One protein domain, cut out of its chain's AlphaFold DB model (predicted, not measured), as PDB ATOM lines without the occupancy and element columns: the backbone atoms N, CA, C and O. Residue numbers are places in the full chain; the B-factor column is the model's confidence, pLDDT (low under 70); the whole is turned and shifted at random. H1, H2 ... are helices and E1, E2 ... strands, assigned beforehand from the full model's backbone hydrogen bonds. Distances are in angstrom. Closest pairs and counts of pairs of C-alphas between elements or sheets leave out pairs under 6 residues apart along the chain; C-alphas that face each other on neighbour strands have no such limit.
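AT A GLANCE: This is residues 11 to 34 and 43 to 180 of the 354 residues of an uncharacterized protein of Serendipita vermifera MAFF 305830 (UniProt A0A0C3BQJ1). A strongly twisted antiparallel sheet of six strands, in the order E4 E3 E2 E1 E5 E6, makes a wall; the long helix H2 packs along one face of it, with the shorter H1 on that same face. H3 is beside the strands by E5, and the small hairpin of E7 and E8 packs on residues 126 to 131 of H2 and points away from the sheet. The printed part has 162 residues with four named helices and eight named strands, in chain order E1 E2 E3 E4 E5 H1 H2 E6 H3 E7 E8 H4, class mixed. It is compact, with a radius of gyration of the C-alphas of 15.8 A and spans of 49 by 43 by 33 A.

HOW THE PARTS SIT: Start at E1, residues 18 to 27, and its antiparallel neighbour E5, residues 92 to 99: N 20 and O 97 are within hydrogen-bond range at 2.8 A. E1 also neighbours E2, residues 50 to 56, with N 23 and O 54 at 2.9 A. E2, E3, residues 62 to 66, and E4, residues 82 to 86, form a meander, two hairpins in a row with each strand the antiparallel neighbour of the one before; see N 55 and O 64, 2.8 A, and N 65 and O 83, 2.9 A. Edge strand E6, residues 147 to 150, neighbours E5, with N 149 and O 96 at 2.8 A. H2, residues 125 to 142, runs along the strands over E2 and E5 at a height over the sheet of 8.5 A; its closest C-alphas to E2 are Gln 126 and Trp 51, 5.7 A. H1, residues 101 to 109, touches residues 132 to 139 of H2 alone, at a steep tilt of 60 degrees, opposite ways; Val 107 and Leu 136 have the closest C-alphas, 6.1 A. H3, residues 153 to 160, only just touches H2, with 3 pairs of C-alphas within 8 A, through residues 126 to 130 of H2 alone; the closest are Ala 130 and Leu 160, 5.4 A. With the sheet, H1, H2 and H3 make two layers, helices on one face of a sheet. In the hairpin of E7, residues 163 to 165, and E8, residues 170 to 173, N 164 and O 172 are 2.9 A apart. H4, residues 177 to 180, touches no helix and is too short for an O i to N i+4 pair; every such pair is within range in H2 and H3, and 4 of 5 in H1.

IN THESE COORDINATES: Find C-alpha 18 at (5.530, 42.817, -29.246); E1 runs 27.4 A from there. H2 runs 25.4 A from C-alpha 125 at (-5.482, 18.650, -27.903), E5 20.5 A and E2 19.3 A. H4 ends at C-alpha 180, (-6.381, 5.913, -26.852).

THE WHOLE: The farthest C-alphas, Gln 12 and Gly 33, are 53.0 A apart. Residues 35 to 42 are not printed; C-alphas 34 and 43 are 19.7 A apart across the cut. The links E3 to E4 and H1 to H2 are long. Mean pLDDT of the printed part is 77.9; 42 residues are under 70, among them 27 to 34 and 69 to 83.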
ATOM      1  N   LEU A  11       6.398  49.748 -43.440       54.72
ATOM      2  CA  LEU A  11       6.957  50.802 -42.597       54.72
ATOM      3  C   LEU A  11       5.901  51.843 -42.204       54.72
ATOM      4  O   LEU A  11       5.971  52.388 -41.109       54.72
ATOM      5  N   GLN A  12       4.903  52.088 -43.059       49.44
ATOM      6  CA  GLN A  12       3.817  53.039 -42.785       49.44
ATOM      7  C   GLN A  12       2.746  52.512 -41.816       49.44
ATOM      8  O   GLN A  12       1.983  53.307 -41.279       49.44
ATOM      9  N   HIS A  13       2.701  51.201 -41.563       51.69
ATOM     10  CA  HIS A  13       1.742  50.566 -40.651       51.69
ATOM     11  C   HIS A  13       2.455  49.922 -39.455       51.69
ATOM     12  O   HIS A  13       2.156  48.784 -39.087       51.69
ATOM     13  N   SER A  14       3.427  50.630 -38.863       52.97
ATOM     14  CA  SER A  14       4.118  50.201 -37.642       52.97
ATOM     15  C   SER A  14       3.184  50.296 -36.430       52.97
ATOM     16  O   SER A  14       3.325  51.152 -35.559       52.97
ATOM     17  N   GLU A  15       2.183  49.427 -36.400       63.56
ATOM     18  CA  GLU A  15       1.467  49.086 -35.180       63.56
ATOM     19  C   GLU A  15       2.454  48.499 -34.163       63.56
ATOM     20  O   GLU A  15       3.494  47.949 -34.541       63.56
ATOM     21  N   GLU A  16       2.130  48.605 -32.878       76.12
ATOM     22  CA  GLU A  16       2.967  48.107 -31.787       76.12
ATOM     23  C   GLU A  16       3.190  46.588 -31.936       76.12
ATOM     24  O   GLU A  16       2.262  45.780 -31.865       76.12
ATOM     25  N   ILE A  17       4.432  46.204 -32.251       86.06
ATOM     26  CA  ILE A  17       4.858  44.809 -32.397       86.06
ATOM     27  C   ILE A  17       5.533  44.399 -31.103       86.06
ATOM     28  O   ILE A  17       6.559  44.960 -30.716       86.06
ATOM     29  N   GLU A  18       5.003  43.355 -30.485       89.12
ATOM     30  CA  GLU A  18       5.530  42.817 -29.246       89.12
ATOM     31  C   GLU A  18       6.379  41.570 -29.491       89.12
ATOM     32  O   GLU A  18       6.283  40.886 -30.514       89.12
ATOM     33  N   THR A  19       7.231  41.261 -28.516       93.44
ATOM     34  CA  THR A  19       7.966  39.997 -28.467       93.44
ATOM     35  C   THR A  19       7.237  39.042 -27.534       93.44
ATOM     36  O   THR A  19       7.333  39.166 -26.323       93.44
ATOM     37  N   ILE A  20       6.547  38.055 -28.090       93.50
ATOM     38  CA  ILE A  20       5.729  37.100 -27.343       93.50
ATOM     39  C   ILE A  20       6.465  35.760 -27.290       93.50
ATOM     40  O   ILE A  20       6.766  35.146 -28.314       93.50
ATOM     41  N   HIS A  21       6.785  35.273 -26.098       93.94
ATOM     42  CA  HIS A  21       7.267  33.909 -25.913       93.94
ATOM     43  C   HIS A  21       6.115  32.926 -25.969       93.94
ATOM     44  O   HIS A  21       5.053  33.181 -25.410       93.94
ATOM     45  N   PHE A  22       6.350  31.776 -26.593       93.62
ATOM     46  CA  PHE A  22       5.381  30.696 -26.564       93.62
ATOM     47  C   PHE A  22       6.018  29.355 -26.226       93.62
ATOM     48  O   PHE A  22       7.197  29.088 -26.508       93.62
ATOM     49  N   GLY A  23       5.217  28.518 -25.585       90.56
ATOM     50  CA  GLY A  23       5.603  27.220 -25.062       90.56
ATOM     51  C   GLY A  23       4.417  26.267 -24.981       90.56
ATOM     52  O   GLY A  23       3.289  26.641 -25.295       90.56
ATOM     53  N   ILE A  24       4.688  25.041 -24.542       88.06
ATOM     54  CA  ILE A  24       3.652  24.068 -24.190       88.06
ATOM     55  C   ILE A  24       3.766  23.756 -22.708       88.06
ATOM     56  O   ILE A  24       4.858  23.493 -22.203       88.06
ATOM     57  N   ARG A  25       2.635  23.776 -22.015       84.00
ATOM     58  CA  ARG A  25       2.495  23.140 -20.710       84.00
ATOM     59  C   ARG A  25       1.907  21.752 -20.928       84.00
ATOM     60  O   ARG A  25       0.952  21.601 -21.688       84.00
ATOM     61  N   TYR A  26       2.493  20.756 -20.273       77.06
ATOM     62  CA  TYR A  26       1.877  19.444 -20.192       77.06
ATOM     63  C   TYR A  26       1.012  19.395 -18.951       77.06
ATOM     64  O   TYR A  26       1.471  19.731 -17.860       77.06
ATOM     65  N   GLU A  27      -0.224  18.966 -19.129       66.25
ATOM     66  CA  GLU A  27      -1.096  18.665 -18.011       66.25
ATOM     67  C   GLU A  27      -1.371  17.168 -17.991       66.25
ATOM     68  O   GLU A  27      -1.538  16.541 -19.049       66.25
ATOM     69  N   PRO A  28      -1.395  16.553 -16.803       57.19
ATOM     70  CA  PRO A  28      -2.038  15.263 -16.678       57.19
ATOM     71  C   PRO A  28      -3.486  15.439 -17.139       57.19
ATOM     72  O   PRO A  28      -4.154  16.401 -16.764       57.19
ATOM     73  N   LEU A  29      -3.964  14.532 -17.991       50.56
ATOM     74  CA  LEU A  29      -5.377  14.477 -18.342       50.56
ATOM     75  C   LEU A  29      -6.163  14.306 -17.037       50.56
ATOM     76  O   LEU A  29      -6.188  13.211 -16.493       50.56
ATOM     77  N   GLN A  30      -6.805  15.353 -16.517       44.72
ATOM     78  CA  GLN A  30      -7.624  15.226 -15.300       44.72
ATOM     79  C   GLN A  30      -8.825  14.288 -15.518       44.72
ATOM     80  O   GLN A  30      -9.290  13.650 -14.579       44.72
ATOM     81  N   LEU A  31      -9.237  14.095 -16.779       43.22
ATOM     82  CA  LEU A  31     -10.137  13.018 -17.218       43.22
ATOM     83  C   LEU A  31      -9.610  11.590 -16.920       43.22
ATOM     84  O   LEU A  31     -10.378  10.641 -17.031       43.22
ATOM     85  N   LEU A  32      -8.333  11.432 -16.543       38.56
ATOM     86  CA  LEU A  32      -7.652  10.174 -16.194       38.56
ATOM     87  C   LEU A  32      -7.212  10.079 -14.715       38.56
ATOM     88  O   LEU A  32      -6.583   9.092 -14.338       38.56
ATOM     89  N   GLY A  33      -7.548  11.054 -13.860       33.75
ATOM     90  CA  GLY A  33      -7.227  11.031 -12.423       33.75
ATOM     91  C   GLY A  33      -6.170  12.047 -11.968       33.75
ATOM     92  O   GLY A  33      -5.681  12.864 -12.749       33.75
ATOM     93  N   GLN A  34      -5.877  12.040 -10.659       31.41
ATOM     94  CA  GLN A  34      -5.084  13.070  -9.973       31.41
ATOM     95  C   GLN A  34      -3.678  13.258 -10.561       31.41
ATOM     96  O   GLN A  34      -2.902  12.316 -10.729       31.41
ATOM     97  N   GLU A  43       9.784  14.775 -21.208       53.25
ATOM     98  CA  GLU A  43       9.890  14.758 -22.678       53.25
ATOM     99  C   GLU A  43       9.611  13.363 -23.271       53.25
ATOM    100  O   GLU A  43       9.123  13.257 -24.393       53.25
ATOM    101  N   LYS A  44       9.815  12.290 -22.487       53.09
ATOM    102  CA  LYS A  44       9.485  10.906 -22.877       53.09
ATOM    103  C   LYS A  44       7.988  10.571 -22.816       53.09
ATOM    104  O   LYS A  44       7.609   9.512 -23.290       53.09
ATOM    105  N   SER A  45       7.164  11.443 -22.233       58.78
ATOM    106  CA  SER A  45       5.716  11.234 -22.023       58.78
ATOM    107  C   SER A  45       4.841  12.178 -22.854       58.78
ATOM    108  O   SER A  45       3.675  12.411 -22.540       58.78
ATOM    109  N   ILE A  46       5.419  12.782 -23.895       63.62
ATOM    110  CA  ILE A  46       4.735  13.780 -24.720       63.62
ATOM    111  C   ILE A  46       3.486  13.204 -25.407       63.62
ATOM    112  O   ILE A  46       2.500  13.906 -25.594       63.62
ATOM    113  N   ASP A  47       3.503  11.912 -25.717       63.84
ATOM    114  CA  ASP A  47       2.445  11.166 -26.391       63.84
ATOM    115  C   ASP A  47       1.236  10.855 -25.498       63.84
ATOM    116  O   ASP A  47       0.141  10.644 -26.015       63.84
ATOM    117  N   THR A  48       1.396  10.882 -24.175       66.69
ATOM    118  CA  THR A  48       0.378  10.455 -23.198       66.69
ATOM    119  C   THR A  48      -0.224  11.601 -22.379       66.69
ATOM    120  O   THR A  48      -1.125  11.371 -21.576       66.69
ATOM    121  N   LYS A  49       0.231  12.844 -22.588       72.19
ATOM    122  CA  LYS A  49      -0.204  14.025 -21.818       72.19
ATOM    123  C   LYS A  49      -1.104  14.975 -22.606       72.19
ATOM    124  O   LYS A  49      -1.046  15.040 -23.837       72.19
ATOM    125  N   HIS A  50      -1.896  15.755 -21.869       76.50
ATOM    126  CA  HIS A  50      -2.644  16.888 -22.406       76.50
ATOM    127  C   HIS A  50      -1.691  18.039 -22.740       76.50
ATOM    128  O   HIS A  50      -0.782  18.326 -21.958       76.50
ATOM    129  N   TRP A  51      -1.873  18.695 -23.888       85.56
ATOM    130  CA  TRP A  51      -1.034  19.823 -24.300       85.56
ATOM    131  C   TRP A  51      -1.826  21.123 -24.244       85.56
ATOM    132  O   TRP A  51      -2.857  21.252 -24.901       85.56
ATOM    133  N   VAL A  52      -1.280  22.107 -23.531       83.62
ATOM    134  CA  VAL A  52      -1.804  23.476 -23.485       83.62
ATOM    135  C   VAL A  52      -0.779  24.418 -24.093       83.62
ATOM    136  O   VAL A  52       0.382  24.443 -23.673       83.62
ATOM    137  N   LEU A  53      -1.196  25.206 -25.084       90.12
ATOM    138  CA  LEU A  53      -0.353  26.251 -25.660       90.12
ATOM    139  C   LEU A  53      -0.343  27.464 -24.742       90.12
ATOM    140  O   LEU A  53      -1.390  27.932 -24.312       90.12
ATOM    141  N   VAL A  54       0.847  27.989 -24.473       88.31
ATOM    142  CA  VAL A  54       1.050  29.124 -23.572       88.31
ATOM    143  C   VAL A  54       1.744  30.237 -24.335       88.31
ATOM    144  O   VAL A  54       2.782  29.994 -24.950       88.31
ATOM    145  N   PHE A  55       1.214  31.454 -24.245       89.69
ATOM    146  CA  PHE A  55       1.800  32.675 -24.790       89.69
ATOM    147  C   PHE A  55       2.009  33.687 -23.662       89.69
ATOM    148  O   PHE A  55       1.084  33.961 -22.906       89.69
ATOM    149  N   ALA A  56       3.211  34.241 -23.538       87.31
ATOM    150  CA  ALA A  56       3.582  35.165 -22.466       87.31
ATOM    151  C   ALA A  56       4.535  36.261 -22.986       87.31
ATOM    152  O   ALA A  56       5.358  35.976 -23.859       87.31
ATOM    153  N   PRO A  57       4.486  37.494 -22.453       87.06
ATOM    154  CA  PRO A  57       5.489  38.518 -22.737       87.06
ATOM    155  C   PRO A  57       6.872  38.123 -22.170       87.06
ATOM    156  O   PRO A  57       6.983  37.170 -21.388       87.06
ATOM    157  N   PRO A  58       7.953  38.859 -22.499       85.69
ATOM    158  CA  PRO A  58       9.305  38.580 -22.005       85.69
ATOM    159  C   PRO A  58       9.418  38.678 -20.483       85.69
ATOM    160  O   PRO A  58      10.138  37.891 -19.870       85.69
ATOM    161  N   SER A  59       8.652  39.593 -19.881       80.06
ATOM    162  CA  SER A  59       8.504  39.770 -18.431       80.06
ATOM    163  C   SER A  59       7.895  38.545 -17.739       80.06
ATOM    164  O   SER A  59       8.144  38.327 -16.552       80.06
ATOM    165  N   ARG A  60       7.120  37.725 -18.471       76.25
ATOM    166  CA  ARG A  60       6.301  36.614 -17.951       76.25
ATOM    167  C   ARG A  60       5.375  37.029 -16.808       76.25
ATOM    168  O   ARG A  60       5.129  36.243 -15.897       76.25
ATOM    169  N   GLU A  61       4.908  38.269 -16.832       72.44
ATOM    170  CA  GLU A  61       4.019  38.805 -15.799       72.44
ATOM    171  C   GLU A  61       2.561  38.350 -15.972       72.44
ATOM    172  O   GLU A  61       1.791  38.360 -15.014       72.44
ATOM    173  N   PHE A  62       2.197  37.913 -17.178       78.88
ATOM    174  CA  PHE A  62       0.932  37.258 -17.483       78.88
ATOM    175  C   PHE A  62       1.127  36.176 -18.550       78.88
ATOM    176  O   PHE A  62       2.179  36.097 -19.188       78.88
ATOM    177  N   ALA A  63       0.112  35.342 -18.762       75.88
ATOM    178  CA  ALA A  63       0.075  34.413 -19.882       75.88
ATOM    179  C   ALA A  63      -1.352  34.210 -20.403       75.88
ATOM    180  O   ALA A  63      -2.305  34.153 -19.624       75.88
ATOM    181  N   PHE A  64      -1.474  34.033 -21.719       78.19
ATOM    182  CA  PHE A  64      -2.646  33.420 -22.328       78.19
ATOM    183  C   PHE A  64      -2.405  31.934 -22.529       78.19
ATOM    184  O   PHE A  64      -1.356  31.529 -23.040       78.19
ATOM    185  N   THR A  65      -3.396  31.127 -22.169       75.94
ATOM    186  CA  THR A  65      -3.402  29.700 -22.467       75.94
ATOM    187  C   THR A  65      -4.502  29.347 -23.433       75.94
ATOM    188  O   THR A  65      -5.654  29.712 -23.214       75.94
ATOM    189  N   PHE A  66      -4.147  28.607 -24.475       81.06
ATOM    190  CA  PHE A  66      -5.102  27.985 -25.378       81.06
ATOM    191  C   PHE A  66      -5.141  26.501 -25.050       81.06
ATOM    192  O   PHE A  66      -4.173  25.767 -25.279       81.06
ATOM    193  N   GLU A  67      -6.261  26.098 -24.469       73.81
ATOM    194  CA  GLU A  67      -6.539  24.735 -24.046       73.81
ATOM    195  C   GLU A  67      -7.628  24.150 -24.946       73.81
ATOM    196  O   GLU A  67      -8.448  24.888 -25.496       73.81
ATOM    197  N   VAL A  68      -7.612  22.828 -25.143       71.50
ATOM    198  CA  VAL A  68      -8.603  22.144 -25.979       71.50
ATOM    199  C   VAL A  68      -9.247  20.990 -25.252       71.50
ATOM    200  O   VAL A  68      -8.633  19.942 -25.067       71.50
ATOM    201  N   MET A  69     -10.525  21.153 -24.942       66.25
ATOM    202  CA  MET A  69     -11.315  20.181 -24.198       66.25
ATOM    203  C   MET A  69     -12.479  19.660 -25.051       66.25
ATOM    204  O   MET A  69     -12.919  20.355 -25.974       66.25
ATOM    205  N   PRO A  70     -12.986  18.445 -24.771       62.59
ATOM    206  CA  PRO A  70     -14.291  18.051 -25.282       62.59
ATOM    207  C   PRO A  70     -15.354  19.012 -24.735       62.59
ATOM    208  O   PRO A  70     -15.345  19.337 -23.551       62.59
ATOM    209  N   GLY A  71     -16.239  19.477 -25.606       59.66
ATOM    210  CA  GLY A  71     -17.397  20.279 -25.249       59.66
ATOM    211  C   GLY A  71     -18.465  19.456 -24.537       59.66
ATOM    212  O   GLY A  71     -18.473  18.224 -24.605       59.66
ATOM    213  N   ASP A  72     -19.377  20.165 -23.875       56.16
ATOM    214  CA  ASP A  72     -20.472  19.577 -23.093       56.16
ATOM    215  C   ASP A  72     -21.594  18.980 -23.963       56.16
ATOM    216  O   ASP A  72     -22.536  18.376 -23.450       56.16
ATOM    217  N   ASP A  73     -21.531  19.153 -25.285       56.69
ATOM    218  CA  ASP A  73     -22.530  18.639 -26.212       56.69
ATOM    219  C   ASP A  73     -22.395  17.124 -26.437       56.69
ATOM    220  O   ASP A  73     -21.317  16.541 -26.337       56.69
ATOM    221  N   GLU A  74     -23.493  16.460 -26.818       55.28
ATOM    222  CA  GLU A  74     -23.508  15.006 -27.066       55.28
ATOM    223  C   GLU A  74     -22.486  14.565 -28.129       55.28
ATOM    224  O   GLU A  74     -22.001  13.433 -28.109       55.28
ATOM    225  N   ARG A  75     -22.132  15.470 -29.053       53.72
ATOM    226  CA  ARG A  75     -21.128  15.231 -30.101       53.72
ATOM    227  C   ARG A  75     -19.692  15.460 -29.630       53.72
ATOM    228  O   ARG A  75     -18.779  15.247 -30.434       53.72
ATOM    229  N   LYS A  76     -19.495  15.878 -28.371       63.75
ATOM    230  CA  LYS A  76     -18.213  16.241 -27.751       63.75
ATOM    231  C   LYS A  76     -17.380  17.097 -28.698       63.75
ATOM    232  O   LYS A  76     -16.279  16.713 -29.080       63.75
ATOM    233  N   SER A  77     -17.935  18.198 -29.181       65.38
ATOM    234  CA  SER A  77     -17.244  19.114 -30.092       65.38
ATOM    235  C   SER A  77     -15.948  19.657 -29.475       65.38
ATOM    236  O   SER A  77     -15.773  19.663 -28.263       65.38
ATOM    237  N   ILE A  78     -14.987  20.083 -30.293       62.88
ATOM    238  CA  ILE A  78     -13.767  20.732 -29.806       62.88
ATOM    239  C   ILE A  78     -14.123  22.119 -29.263       62.88
ATOM    240  O   ILE A  78     -14.465  23.026 -30.029       62.88
ATOM    241  N   CYS A  79     -13.961  22.294 -27.951       60.00
ATOM    242  CA  CYS A  79     -13.970  23.590 -27.289       60.00
ATOM    243  C   CYS A  79     -12.537  24.101 -27.130       60.00
ATOM    244  O   CYS A  79     -11.639  23.354 -26.746       60.00
ATOM    245  N   THR A  80     -12.332  25.388 -27.408       68.25
ATOM    246  CA  THR A  80     -11.017  26.046 -27.342       68.25
ATOM    247  C   THR A  80     -11.042  27.197 -26.330       68.25
ATOM    248  O   THR A  80     -11.042  28.364 -26.746       68.25
ATOM    249  N   PRO A  81     -11.170  26.926 -25.017       62.03
ATOM    250  CA  PRO A  81     -11.126  27.978 -24.011       62.03
ATOM    251  C   PRO A  81      -9.803  28.754 -24.063       62.03
ATOM    252  O   PRO A  81      -8.719  28.194 -24.252       62.03
ATOM    253  N   ILE A  82      -9.917  30.070 -23.882       69.19
ATOM    254  CA  ILE A  82      -8.782  30.970 -23.698       69.19
ATOM    255  C   ILE A  82      -8.730  31.326 -22.217       69.19
ATOM    256  O   ILE A  82      -9.646  31.962 -21.699       69.19
ATOM    257  N   GLY A  83      -7.661  30.918 -21.543       67.19
ATOM    258  CA  GLY A  83      -7.378  31.311 -20.166       67.19
ATOM    259  C   GLY A  83      -6.469  32.535 -20.119       67.19
ATOM    260  O   GLY A  83      -5.546  32.652 -20.927       67.19
ATOM    261  N   TYR A  84      -6.705  33.428 -19.160       71.75
ATOM    262  CA  TYR A  84      -5.794  34.518 -18.815       71.75
ATOM    263  C   TYR A  84      -5.294  34.324 -17.388       71.75
ATOM    264  O   TYR A  84      -6.087  34.208 -16.454       71.75
ATOM    265  N   HIS A  85      -3.974  34.312 -17.225       72.12
ATOM    266  CA  HIS A  85      -3.318  34.057 -15.946       72.12
ATOM    267  C   HIS A  85      -2.418  35.233 -15.594       72.12
ATOM    268  O   HIS A  85      -1.582  35.634 -16.404       72.12
ATOM    269  N   LYS A  86      -2.560  35.767 -14.377       70.38
ATOM    270  CA  LYS A  86      -1.624  36.750 -13.816       70.38
ATOM    271  C   LYS A  86      -0.511  36.026 -13.059       70.38
ATOM    272  O   LYS A  86      -0.780  35.085 -12.319       70.38
ATOM    273  N   GLY A  87       0.723  36.496 -13.205       67.88
ATOM    274  CA  GLY A  87       1.898  35.971 -12.515       67.88
ATOM    275  C   GLY A  87       2.813  35.107 -13.384       67.88
ATOM    276  O   GLY A  87       2.564  34.862 -14.566       67.88
ATOM    277  N   ARG A  88       3.915  34.653 -12.774       62.97
ATOM    278  CA  ARG A  88       4.933  33.844 -13.456       62.97
ATOM    279  C   ARG A  88       4.378  32.479 -13.835       62.97
ATOM    280  O   ARG A  88       3.928  31.726 -12.977       62.97
ATOM    281  N   TYR A  89       4.520  32.138 -15.111       68.06
ATOM    282  CA  TYR A  89       4.047  30.873 -15.663       68.06
ATOM    283  C   TYR A  89       5.192  29.949 -16.087       68.06
ATOM    284  O   TYR A  89       6.221  30.401 -16.605       68.06
ATOM    285  N   THR A  90       4.999  28.642 -15.903       72.62
ATOM    286  CA  THR A  90       5.928  27.600 -16.349       72.62
ATOM    287  C   THR A  90       5.395  26.914 -17.607       72.62
ATOM    288  O   THR A  90       4.262  26.444 -17.665       72.62
ATOM    289  N   ALA A  91       6.223  26.878 -18.650       81.50
ATOM    290  CA  ALA A  91       5.946  26.166 -19.892       81.50
ATOM    291  C   ALA A  91       7.265  25.692 -20.506       81.50
ATOM    292  O   ALA A  91       8.292  26.370 -20.388       81.50
ATOM    293  N   PHE A  92       7.233  24.561 -21.206       85.94
ATOM    294  CA  PHE A  92       8.349  24.122 -22.027       85.94
ATOM    295  C   PHE A  92       8.487  25.082 -23.205       85.94
ATOM    296  O   PHE A  92       7.573  25.176 -24.028       85.94
ATOM    297  N   PRO A  93       9.603  25.820 -23.310       87.56
ATOM    298  CA  PRO A  93       9.740  26.833 -24.340       87.56
ATOM    299  C   PRO A  93       9.738  26.175 -25.718       87.56
ATOM    300  O   PRO A  93      10.403  25.158 -25.933       87.56
ATOM    301  N   LEU A  94       9.026  26.791 -26.660       90.88
ATOM    302  CA  LEU A  94       9.018  26.407 -28.070       90.88
ATOM    303  C   LEU A  94       9.678  27.476 -28.939       90.88
ATOM    304  O   LEU A  94      10.499  27.164 -29.808       90.88
ATOM    305  N   GLY A  95       9.373  28.748 -28.686       93.94
ATOM    306  CA  GLY A  95       9.881  29.825 -29.519       93.94
ATOM    307  C   GLY A  95       9.461  31.223 -29.096       93.94
ATOM    308  O   GLY A  95       9.059  31.482 -27.961       93.94
ATOM    309  N   THR A  96       9.614  32.134 -30.050       95.50
ATOM    310  CA  THR A  96       9.217  33.534 -29.950       95.50
ATOM    311  C   THR A  96       8.405  33.910 -31.183       95.50
ATOM    312  O   THR A  96       8.803  33.597 -32.307       95.50
ATOM    313  N   TYR A  97       7.285  34.581 -30.967       95.69
ATOM    314  CA  TYR A  97       6.479  35.239 -31.976       95.69
ATOM    315  C   TYR A  97       6.679  36.753 -31.851       95.69
ATOM    316  O   TYR A  97       6.630  37.294 -30.753       95.69
ATOM    317  N   HIS A  98       6.945  37.422 -32.964       94.81
ATOM    318  CA  HIS A  98       7.010  38.874 -33.055       94.81
ATOM    319  C   HIS A  98       5.754  39.351 -33.779       94.81
ATOM    320  O   HIS A  98       5.608  39.101 -34.980       94.81
ATOM    321  N   GLY A  99       4.839  39.979 -33.044       91.50
ATOM    322  CA  GLY A  99       3.534  40.391 -33.554       91.50
ATOM    323  C   GLY A  99       2.618  40.940 -32.470       91.50
ATOM    324  O   GLY A  99       3.091  41.356 -31.418       91.50
ATOM    325  N   ARG A 100       1.312  40.948 -32.741       88.44
ATOM    326  CA  ARG A 100       0.271  41.399 -31.811       88.44
ATOM    327  C   ARG A 100      -0.384  40.210 -31.122       88.44
ATOM    328  O   ARG A 100      -0.510  39.135 -31.707       88.44
ATOM    329  N   TRP A 101      -0.900  40.419 -29.916       84.31
ATOM    330  CA  TRP A 101      -1.728  39.424 -29.230       84.31
ATOM    331  C   TRP A 101      -2.988  39.053 -30.029       84.31
ATOM    332  O   TRP A 101      -3.331  37.875 -30.118       84.31
ATOM    333  N   ASP A 102      -3.606  40.024 -30.710       84.50
ATOM    334  CA  ASP A 102      -4.773  39.801 -31.582       84.50
ATOM    335  C   ASP A 102      -4.484  38.859 -32.758       84.50
ATOM    336  O   ASP A 102      -5.391  38.198 -33.272       84.50
ATOM    337  N   ASP A 103      -3.226  38.772 -33.200       87.94
ATOM    338  CA  ASP A 103      -2.841  37.843 -34.259       87.94
ATOM    339  C   ASP A 103      -3.011  36.392 -33.794       87.94
ATOM    340  O   ASP A 103      -3.417  35.533 -34.574       87.94
ATOM    341  N   LEU A 104      -2.761  36.118 -32.509       87.56
ATOM    342  CA  LEU A 104      -2.933  34.786 -31.934       87.56
ATOM    343  C   LEU A 104      -4.409  34.366 -31.963       87.56
ATOM    344  O   LEU A 104      -4.735  33.232 -32.305       87.56
ATOM    345  N   LEU A 105      -5.319  35.303 -31.691       82.56
ATOM    346  CA  LEU A 105      -6.757  35.058 -31.792       82.56
ATOM    347  C   LEU A 105      -7.200  34.844 -33.242       82.56
ATOM    348  O   LEU A 105      -8.028  33.975 -33.505       82.56
ATOM    349  N   GLN A 106      -6.634  35.577 -34.204       84.00
ATOM    350  CA  GLN A 106      -6.910  35.346 -35.628       84.00
ATOM    351  C   GLN A 106      -6.452  33.953 -36.077       84.00
ATOM    352  O   GLN A 106      -7.192  33.253 -36.770       84.00
ATOM    353  N   VAL A 107      -5.256  33.531 -35.658       88.31
ATOM    354  CA  VAL A 107      -4.732  32.185 -35.928       88.31
ATOM    355  C   VAL A 107      -5.636  31.122 -35.304       88.31
ATOM    356  O   VAL A 107      -5.989  30.155 -35.976       88.31
ATOM    357  N   LEU A 108      -6.075  31.337 -34.062       83.94
ATOM    358  CA  LEU A 108      -7.019  30.463 -33.370       83.94
ATOM    359  C   LEU A 108      -8.351  30.339 -34.124       83.94
ATOM    360  O   LEU A 108      -8.867  29.241 -34.315       83.94
ATOM    361  N   GLN A 109      -8.910  31.456 -34.586       82.00
ATOM    362  CA  GLN A 109     -10.182  31.465 -35.309       82.00
ATOM    363  C   GLN A 109     -10.099  30.798 -36.685       82.00
ATOM    364  O   GLN A 109     -11.112  30.287 -37.160       82.00
ATOM    365  N   ALA A 110      -8.925  30.815 -37.317       81.44
ATOM    366  CA  ALA A 110      -8.658  30.160 -38.595       81.44
ATOM    367  C   ALA A 110      -8.367  28.655 -38.465       81.44
ATOM    368  O   ALA A 110      -8.132  27.989 -39.475       81.44
ATOM    369  N   HIS A 111      -8.355  28.115 -37.244       86.25
ATOM    370  CA  HIS A 111      -8.035  26.718 -36.999       86.25
ATOM    371  C   HIS A 111      -9.067  25.779 -37.663       86.25
ATOM    372  O   HIS A 111     -10.251  25.851 -37.331       86.25
ATOM    373  N   PRO A 112      -8.658  24.857 -38.559       78.75
ATOM    374  CA  PRO A 112      -9.583  24.059 -39.372       78.75
ATOM    375  C   PRO A 112     -10.408  23.055 -38.559       78.75
ATOM    376  O   PRO A 112     -11.484  22.658 -38.983       78.75
ATOM    377  N   GLN A 113      -9.920  22.659 -37.379       77.19
ATOM    378  CA  GLN A 113     -10.617  21.736 -36.472       77.19
ATOM    379  C   GLN A 113     -11.487  22.449 -35.425       77.19
ATOM    380  O   GLN A 113     -11.903  21.855 -34.435       77.19
ATOM    381  N   ARG A 114     -11.744  23.749 -35.589       70.81
ATOM    382  CA  ARG A 114     -12.638  24.466 -34.681       70.81
ATOM    383  C   ARG A 114     -14.067  23.939 -34.851       70.81
ATOM    384  O   ARG A 114     -14.615  23.996 -35.947       70.81
ATOM    385  N   GLY A 115     -14.665  23.444 -33.766       65.81
ATOM    386  CA  GLY A 115     -16.023  22.889 -33.779       65.81
ATOM    387  C   GLY A 115     -16.154  21.508 -34.436       65.81
ATOM    388  O   GLY A 115     -17.276  21.041 -34.616       65.81
ATOM    389  N   SER A 116     -15.048  20.840 -34.787       73.81
ATOM    390  CA  SER A 116     -15.094  19.426 -35.178       73.81
ATOM    391  C   SER A 116     -15.226  18.528 -33.945       73.81
ATOM    392  O   SER A 116     -15.011  18.970 -32.818       73.81
ATOM    393  N   SER A 117     -15.621  17.268 -34.126       73.69
ATOM    394  CA  SER A 117     -15.785  16.335 -33.005       73.69
ATOM    395  C   SER A 117     -14.446  16.001 -32.355       73.69
ATOM    396  O   SER A 117     -13.492  15.622 -33.041       73.69
ATOM    397  N   TYR A 118     -14.381  16.096 -31.029       76.00
ATOM    398  CA  TYR A 118     -13.223  15.681 -30.254       76.00
ATOM    399  C   TYR A 118     -13.114  14.157 -30.265       76.00
ATOM    400  O   TYR A 118     -14.061  13.429 -29.964       76.00
ATOM    401  N   SER A 119     -11.917  13.665 -30.553       75.69
ATOM    402  CA  SER A 119     -11.560  12.262 -30.416       75.69
ATOM    403  C   SER A 119     -10.209  12.161 -29.747       75.69
ATOM    404  O   SER A 119      -9.198  12.600 -30.289       75.69
ATOM    405  N   VAL A 120     -10.183  11.496 -28.596       72.50
ATOM    406  CA  VAL A 120      -8.963  11.180 -27.846       72.50
ATOM    407  C   VAL A 120      -7.878  10.614 -28.762       72.50
ATOM    408  O   VAL A 120      -6.714  10.979 -28.647       72.50
ATOM    409  N   ARG A 121      -8.244   9.730 -29.691       74.38
ATOM    410  CA  ARG A 121      -7.283   9.052 -30.562       74.38
ATOM    411  C   ARG A 121      -6.982   9.829 -31.839       74.38
ATOM    412  O   ARG A 121      -5.840   9.815 -32.280       74.38
ATOM    413  N   PHE A 122      -7.984  10.467 -32.440       77.75
ATOM    414  CA  PHE A 122      -7.901  10.940 -33.828       77.75
ATOM    415  C   PHE A 122      -8.023  12.463 -33.992       77.75
ATOM    416  O   PHE A 122      -7.713  12.983 -35.059       77.75
ATOM    417  N   ASN A 123      -8.488  13.195 -32.978       80.06
ATOM    418  CA  ASN A 123      -8.695  14.643 -33.048       80.06
ATOM    419  C   ASN A 123      -8.749  15.255 -31.638       80.06
ATOM    420  O   ASN A 123      -9.819  15.503 -31.083       80.06
ATOM    421  N   ASN A 124      -7.576  15.422 -31.034       79.69
ATOM    422  CA  ASN A 124      -7.405  15.796 -29.628       79.69
ATOM    423  C   ASN A 124      -6.589  17.098 -29.481       79.69
ATOM    424  O   ASN A 124      -6.179  17.719 -30.463       79.69
ATOM    425  N   CYS A 125      -6.299  17.478 -28.234       83.69
ATOM    426  CA  CYS A 125      -5.482  18.650 -27.903       83.69
ATOM    427  C   CYS A 125      -4.092  18.670 -28.572       83.69
ATOM    428  O   CYS A 125      -3.639  19.727 -28.995       83.69
ATOM    429  N   GLN A 126      -3.430  17.523 -28.741       86.56
ATOM    430  CA  GLN A 126      -2.089  17.451 -29.328       86.56
ATOM    431  C   GLN A 126      -2.111  17.826 -30.813       86.56
ATOM    432  O   GLN A 126      -1.307  18.636 -31.275       86.56
ATOM    433  N   HIS A 127      -3.092  17.289 -31.543       89.31
ATOM    434  CA  HIS A 127      -3.332  17.624 -32.945       89.31
ATOM    435  C   HIS A 127      -3.636  19.105 -33.114       89.31
ATOM    436  O   HIS A 127      -3.051  19.768 -33.966       89.31
ATOM    437  N   PHE A 128      -4.507  19.639 -32.259       89.94
ATOM    438  CA  PHE A 128      -4.830  21.057 -32.265       89.94
ATOM    439  C   PHE A 128      -3.580  21.928 -32.095       89.94
ATOM    440  O   PHE A 128      -3.331  22.832 -32.887       89.94
ATOM    441  N   VAL A 129      -2.748  21.629 -31.096       91.62
ATOM    442  CA  VAL A 129      -1.512  22.380 -30.861       91.62
ATOM    443  C   VAL A 129      -0.580  22.301 -32.073       91.62
ATOM    444  O   VAL A 129      -0.056  23.326 -32.507       91.62
ATOM    445  N   ALA A 130      -0.405  21.117 -32.665       93.31
ATOM    446  CA  ALA A 130       0.433  20.941 -33.848       93.31
ATOM    447  C   ALA A 130      -0.073  21.762 -35.053       93.31
ATOM    448  O   ALA A 130       0.709  22.474 -35.689       93.31
ATOM    449  N   ILE A 131      -1.380  21.735 -35.329       92.69
ATOM    450  CA  ILE A 131      -2.008  22.504 -36.415       92.69
ATOM    451  C   ILE A 131      -1.883  24.011 -36.155       92.69
ATOM    452  O   ILE A 131      -1.533  24.771 -37.063       92.69
ATOM    453  N   TYR A 132      -2.097  24.452 -34.913       93.44
ATOM    454  CA  TYR A 132      -1.927  25.849 -34.524       93.44
ATOM    455  C   TYR A 132      -0.500  26.342 -34.812       93.44
ATOM    456  O   TYR A 132      -0.319  27.430 -35.356       93.44
ATOM    457  N   LEU A 133       0.532  25.545 -34.506       94.38
ATOM    458  CA  LEU A 133       1.929  25.911 -34.776       94.38
ATOM    459  C   LEU A 133       2.216  26.062 -36.282       94.38
ATOM    460  O   LEU A 133       2.954  26.974 -36.675       94.38
ATOM    461  N   LEU A 134       1.618  25.216 -37.132       93.19
ATOM    462  CA  LEU A 134       1.704  25.348 -38.593       93.19
ATOM    463  C   LEU A 134       1.045  26.645 -39.075       93.19
ATOM    464  O   LEU A 134       1.647  27.395 -39.852       93.19
ATOM    465  N   LEU A 135      -0.160  26.938 -38.577       92.56
ATOM    466  CA  LEU A 135      -0.897  28.155 -38.915       92.56
ATOM    467  C   LEU A 135      -0.186  29.415 -38.430       92.56
ATOM    468  O   LEU A 135      -0.100  30.374 -39.187       92.56
ATOM    469  N   LEU A 136       0.383  29.415 -37.223       94.06
ATOM    470  CA  LEU A 136       1.140  30.548 -36.684       94.06
ATOM    471  C   LEU A 136       2.341  30.884 -37.581       94.06
ATOM    472  O   LEU A 136       2.586  32.047 -37.915       94.06
ATOM    473  N   LYS A 137       3.063  29.854 -38.038       93.19
ATOM    474  CA  LYS A 137       4.190  30.007 -38.964       93.19
ATOM    475  C   LYS A 137       3.735  30.534 -40.329       93.19
ATOM    476  O   LYS A 137       4.389  31.417 -40.886       93.19
ATOM    477  N   ALA A 138       2.637  30.009 -40.872       91.06
ATOM    478  CA  ALA A 138       2.063  30.471 -42.134       91.06
ATOM    479  C   ALA A 138       1.546  31.918 -42.041       91.06
ATOM    480  O   ALA A 138       1.816  32.729 -42.928       91.06
ATOM    481  N   PHE A 139       0.884  32.266 -40.935       91.75
ATOM    482  CA  PHE A 139       0.402  33.613 -40.647       91.75
ATOM    483  C   PHE A 139       1.556  34.610 -40.628       91.75
ATOM    484  O   PHE A 139       1.515  35.607 -41.349       91.75
ATOM    485  N   ALA A 140       2.625  34.306 -39.884       91.69
ATOM    486  CA  ALA A 140       3.806  35.159 -39.829       91.69
ATOM    487  C   ALA A 140       4.429  35.372 -41.218       91.69
ATOM    488  O   ALA A 140       4.758  36.494 -41.574       91.69
ATOM    489  N   LYS A 141       4.513  34.328 -42.054       89.56
ATOM    490  CA  LYS A 141       4.996  34.462 -43.441       89.56
ATOM    491  C   LYS A 141       4.089  35.330 -44.319       89.56
ATOM    492  O   LYS A 141       4.580  35.987 -45.232       89.56
ATOM    493  N   SER A 142       2.780  35.317 -44.071       86.31
ATOM    494  CA  SER A 142       1.803  36.093 -44.845       86.31
ATOM    495  C   SER A 142       1.783  37.587 -44.490       86.31
ATOM    496  O   SER A 142       1.288  38.398 -45.274       86.31
ATOM    497  N   ARG A 143       2.336  37.969 -43.331       86.50
ATOM    498  CA  ARG A 143       2.344  39.341 -42.812       86.50
ATOM    499  C   ARG A 143       3.777  39.851 -42.698       86.50
ATOM    500  O   ARG A 143       4.550  39.399 -41.869       86.50
ATOM    501  N   CYS A 144       4.122  40.850 -43.496       79.69
ATOM    502  CA  CYS A 144       5.498  41.329 -43.639       79.69
ATOM    503  C   CYS A 144       6.147  41.918 -42.368       79.69
ATOM    504  O   CYS A 144       7.366  42.055 -42.333       79.69
ATOM    505  N   SER A 145       5.370  42.255 -41.336       85.75
ATOM    506  CA  SER A 145       5.857  42.755 -40.042       85.75
ATOM    507  C   SER A 145       5.803  41.708 -38.921       85.75
ATOM    508  O   SER A 145       5.971  42.045 -37.750       85.75
ATOM    509  N   ARG A 146       5.528  40.441 -39.253       90.81
ATOM    510  CA  ARG A 146       5.389  39.348 -38.287       90.81
ATOM    511  C   ARG A 146       6.475  38.311 -38.493       90.81
ATOM    512  O   ARG A 146       6.817  37.965 -39.618       90.81
ATOM    513  N   THR A 147       6.967  37.750 -37.394       94.06
ATOM    514  CA  THR A 147       8.033  36.745 -37.458       94.06
ATOM    515  C   THR A 147       7.823  35.678 -36.400       94.06
ATOM    516  O   THR A 147       7.542  35.985 -35.250       94.06
ATOM    517  N   THR A 148       8.006  34.409 -36.760       94.75
ATOM    518  CA  THR A 148       8.023  33.302 -35.790       94.75
ATOM    519  C   THR A 148       9.401  32.662 -35.786       94.75
ATOM    520  O   THR A 148       9.886  32.233 -36.833       94.75
ATOM    521  N   ARG A 149      10.031  32.565 -34.612       94.38
ATOM    522  CA  ARG A 149      11.323  31.901 -34.414       94.38
ATOM    523  C   ARG A 149      11.174  30.737 -33.441       94.38
ATOM    524  O   ARG A 149      11.043  30.936 -32.235       94.38
ATOM    525  N   PHE A 150      11.268  29.520 -33.962       92.69
ATOM    526  CA  PHE A 150      11.361  28.317 -33.141       92.69
ATOM    527  C   PHE A 150      12.770  28.203 -32.554       92.69
ATOM    528  O   PHE A 150      13.757  28.228 -33.287       92.69
ATOM    529  N   ARG A 151      12.868  28.122 -31.225       87.62
ATOM    530  CA  ARG A 151      14.153  28.005 -30.513       87.62
ATOM    531  C   ARG A 151      14.595  26.552 -30.351       87.62
ATOM    532  O   ARG A 151      15.782  26.304 -30.189       87.62
ATOM    533  N   TRP A 152      13.653  25.611 -30.440       85.56
ATOM    534  CA  TRP A 152      13.884  24.186 -30.198       85.56
ATOM    535  C   TRP A 152      13.358  23.333 -31.363       85.56
ATOM    536  O   TRP A 152      12.312  22.700 -31.221       85.56
ATOM    537  N   PRO A 153      14.055  23.303 -32.519       85.12
ATOM    538  CA  PRO A 153      13.564  22.643 -33.731       85.12
ATOM    539  C   PRO A 153      13.211  21.173 -33.517       85.12
ATOM    540  O   PRO A 153      12.106  20.773 -33.842       85.12
ATOM    541  N   LYS A 154      14.080  20.412 -32.835       85.44
ATOM    542  CA  LYS A 154      13.829  18.992 -32.533       85.44
ATOM    543  C   LYS A 154      12.506  18.764 -31.799       85.44
ATOM    544  O   LYS A 154      11.792  17.824 -32.112       85.44
ATOM    545  N   ARG A 155      12.163  19.641 -30.848       85.38
ATOM    546  CA  ARG A 155      10.902  19.550 -30.101       85.38
ATOM    547  C   ARG A 155       9.708  19.861 -30.994       85.38
ATOM    548  O   ARG A 155       8.695  19.185 -30.900       85.38
ATOM    549  N   ILE A 156       9.832  20.859 -31.865       89.12
ATOM    550  CA  ILE A 156       8.799  21.167 -32.858       89.12
ATOM    551  C   ILE A 156       8.598  19.984 -33.801       89.12
ATOM    552  O   ILE A 156       7.459  19.597 -34.022       89.12
ATOM    553  N   ASP A 157       9.677  19.367 -34.279       88.06
ATOM    554  CA  ASP A 157       9.595  18.186 -35.136       88.06
ATOM    555  C   ASP A 157       8.874  17.039 -34.414       88.06
ATOM    556  O   ASP A 157       7.968  16.442 -34.985       88.06
ATOM    557  N   THR A 158       9.191  16.778 -33.138       86.12
ATOM    558  CA  THR A 158       8.473  15.790 -32.314       86.12
ATOM    559  C   THR A 158       6.987  16.119 -32.173       86.12
ATOM    560  O   THR A 158       6.153  15.236 -32.341       86.12
ATOM    561  N   LEU A 159       6.632  17.378 -31.904       88.25
ATOM    562  CA  LEU A 159       5.232  17.795 -31.786       88.25
ATOM    563  C   LEU A 159       4.479  17.632 -33.109       88.25
ATOM    564  O   LEU A 159       3.323  17.230 -33.104       88.25
ATOM    565  N   LEU A 160       5.126  17.915 -34.242       90.62
ATOM    566  CA  LEU A 160       4.520  17.803 -35.568       90.62
ATOM    567  C   LEU A 160       4.380  16.349 -36.054       90.62
ATOM    568  O   LEU A 160       3.614  16.118 -36.983       90.62
ATOM    569  N   GLN A 161       5.027  15.360 -35.419       88.94
ATOM    570  CA  GLN A 161       4.862  13.930 -35.754       88.94
ATOM    571  C   GLN A 161       3.460  13.373 -35.453       88.94
ATOM    572  O   GLN A 161       3.136  12.270 -35.900       88.94
ATOM    573  N   VAL A 162       2.633  14.110 -34.701       88.06
ATOM    574  CA  VAL A 162       1.205  13.789 -34.508       88.06
ATOM    575  C   VAL A 162       0.362  14.136 -35.738       88.06
ATOM    576  O   VAL A 162      -0.821  13.814 -35.799       88.06
ATOM    577  N   LEU A 163       0.958  14.796 -36.727       90.12
ATOM    578  CA  LEU A 163       0.368  15.048 -38.030       90.12
ATOM    579  C   LEU A 163       1.060  14.172 -39.070       90.12
ATOM    580  O   LEU A 163       2.235  13.823 -38.948       90.12
ATOM    581  N   GLU A 164       0.326  13.830 -40.116       87.06
ATOM    582  CA  GLU A 164       0.847  13.082 -41.248       87.06
ATOM    583  C   GLU A 164       0.644  13.894 -42.526       87.06
ATOM    584  O   GLU A 164      -0.441  14.420 -42.788       87.06
ATOM    585  N   SER A 165       1.716  14.008 -43.308       85.50
ATOM    586  CA  SER A 165       1.706  14.705 -44.590       85.50
ATOM    587  C   SER A 165       1.373  13.735 -45.715       85.50
ATOM    588  O   SER A 165       2.003  12.688 -45.859       85.50
ATOM    589  N   GLY A 166       0.423  14.115 -46.558       77.69
ATOM    590  CA  GLY A 166       0.058  13.377 -47.753       77.69
ATOM    591  C   GLY A 166       0.581  13.939 -49.051       77.69
ATOM    592  O   GLY A 166       1.336  14.911 -49.113       77.69
ATOM    593  N   SER A 167       0.107  13.326 -50.134       74.62
ATOM    594  CA  SER A 167       0.317  13.840 -51.480       74.62
ATOM    595  C   SER A 167      -0.255  15.253 -51.619       74.62
ATOM    596  O   SER A 167      -1.283  15.582 -51.021       74.62
ATOM    597  N   GLN A 168       0.398  16.069 -52.449       77.81
ATOM    598  CA  GLN A 168      -0.064  17.412 -52.831       77.81
ATOM    599  C   GLN A 168      -0.172  18.413 -51.662       77.81
ATOM    600  O   GLN A 168      -0.939  19.368 -51.735       77.81
ATOM    601  N   GLY A 169       0.606  18.220 -50.591       79.69
ATOM    602  CA  GLY A 169       0.638  19.154 -49.462       79.69
ATOM    603  C   GLY A 169      -0.595  19.076 -48.564       79.69
ATOM    604  O   GLY A 169      -0.899  20.037 -47.870       79.69
ATOM    605  N   SER A 170      -1.324  17.960 -48.582       80.81
ATOM    606  CA  SER A 170      -2.368  17.679 -47.593       80.81
ATOM    607  C   SER A 170      -1.754  17.265 -46.253       80.81
ATOM    608  O   SER A 170      -0.691  16.649 -46.216       80.81
ATOM    609  N   ILE A 171      -2.423  17.603 -45.155       85.50
ATOM    610  CA  ILE A 171      -2.078  17.210 -43.787       85.50
ATOM    611  C   ILE A 171      -3.333  16.640 -43.129       85.50
ATOM    612  O   ILE A 171      -4.425  17.176 -43.318       85.50
ATOM    613  N   TRP A 172      -3.194  15.572 -42.348       88.06
ATOM    614  CA  TRP A 172      -4.257  15.046 -41.487       88.06
ATOM    615  C   TRP A 172      -3.704  14.598 -40.134       88.06
ATOM    616  O   TRP A 172      -2.491  14.533 -39.917       88.06
ATOM    617  N   ASN A 173      -4.614  14.290 -39.213       88.06
ATOM    618  CA  ASN A 173      -4.279  13.842 -37.869       88.06
ATOM    619  C   ASN A 173      -3.807  12.385 -37.881       88.06
ATOM    620  O   ASN A 173      -4.519  11.499 -38.366       88.06
ATOM    621  N   LYS A 174      -2.629  12.118 -37.315       86.62
ATOM    622  CA  LYS A 174      -2.141  10.754 -37.135       86.62
ATOM    623  C   LYS A 174      -2.788  10.156 -35.882       86.62
ATOM    624  O   LYS A 174      -2.683  10.749 -34.815       86.62
ATOM    625  N   PRO A 175      -3.379   8.954 -35.942       79.81
ATOM    626  CA  PRO A 175      -3.925   8.319 -34.749       79.81
ATOM    627  C   PRO A 175      -2.880   8.246 -33.627       79.81
ATOM    628  O   PRO A 175      -1.774   7.752 -33.852       79.81
ATOM    629  N   ASN A 176      -3.242   8.673 -32.417       73.69
ATOM    630  CA  ASN A 176      -2.434   8.472 -31.219       73.69
ATOM    631  C   ASN A 176      -2.964   7.251 -30.439       73.69
ATOM    632  O   ASN A 176      -3.885   7.385 -29.622       73.69
ATOM    633  N   PRO A 177      -2.423   6.040 -30.685       66.19
ATOM    634  CA  PRO A 177      -2.860   4.839 -29.989       66.19
ATOM    635  C   PRO A 177      -2.476   4.848 -28.507       66.19
ATOM    636  O   PRO A 177      -3.153   4.177 -27.742       66.19
ATOM    637  N   ALA A 178      -1.450   5.600 -28.089       65.50
ATOM    638  CA  ALA A 178      -1.031   5.676 -26.691       65.50
ATOM    639  C   ALA A 178      -2.060   6.438 -25.841       65.50
ATOM    640  O   ALA A 178      -2.472   5.941 -24.796       65.50
ATOM    641  N   LEU A 179      -2.562   7.583 -26.325       63.53
ATOM    642  CA  LEU A 179      -3.644   8.320 -25.656       63.53
ATOM    643  C   LEU A 179      -4.955   7.520 -25.653       63.53
ATOM    644  O   LEU A 179      -5.677   7.503 -24.658       63.53
ATOM    645  N   GLY A 180      -5.246   6.830 -26.763       59.38
ATOM    646  CA  GLY A 180      -6.381   5.913 -26.852       59.38
ATOM    647  C   GLY A 180      -6.269   4.782 -25.828       59.38
ATOM    648  O   GLY A 180      -7.171   4.588 -25.022       59.38
TER     649      GLY A 180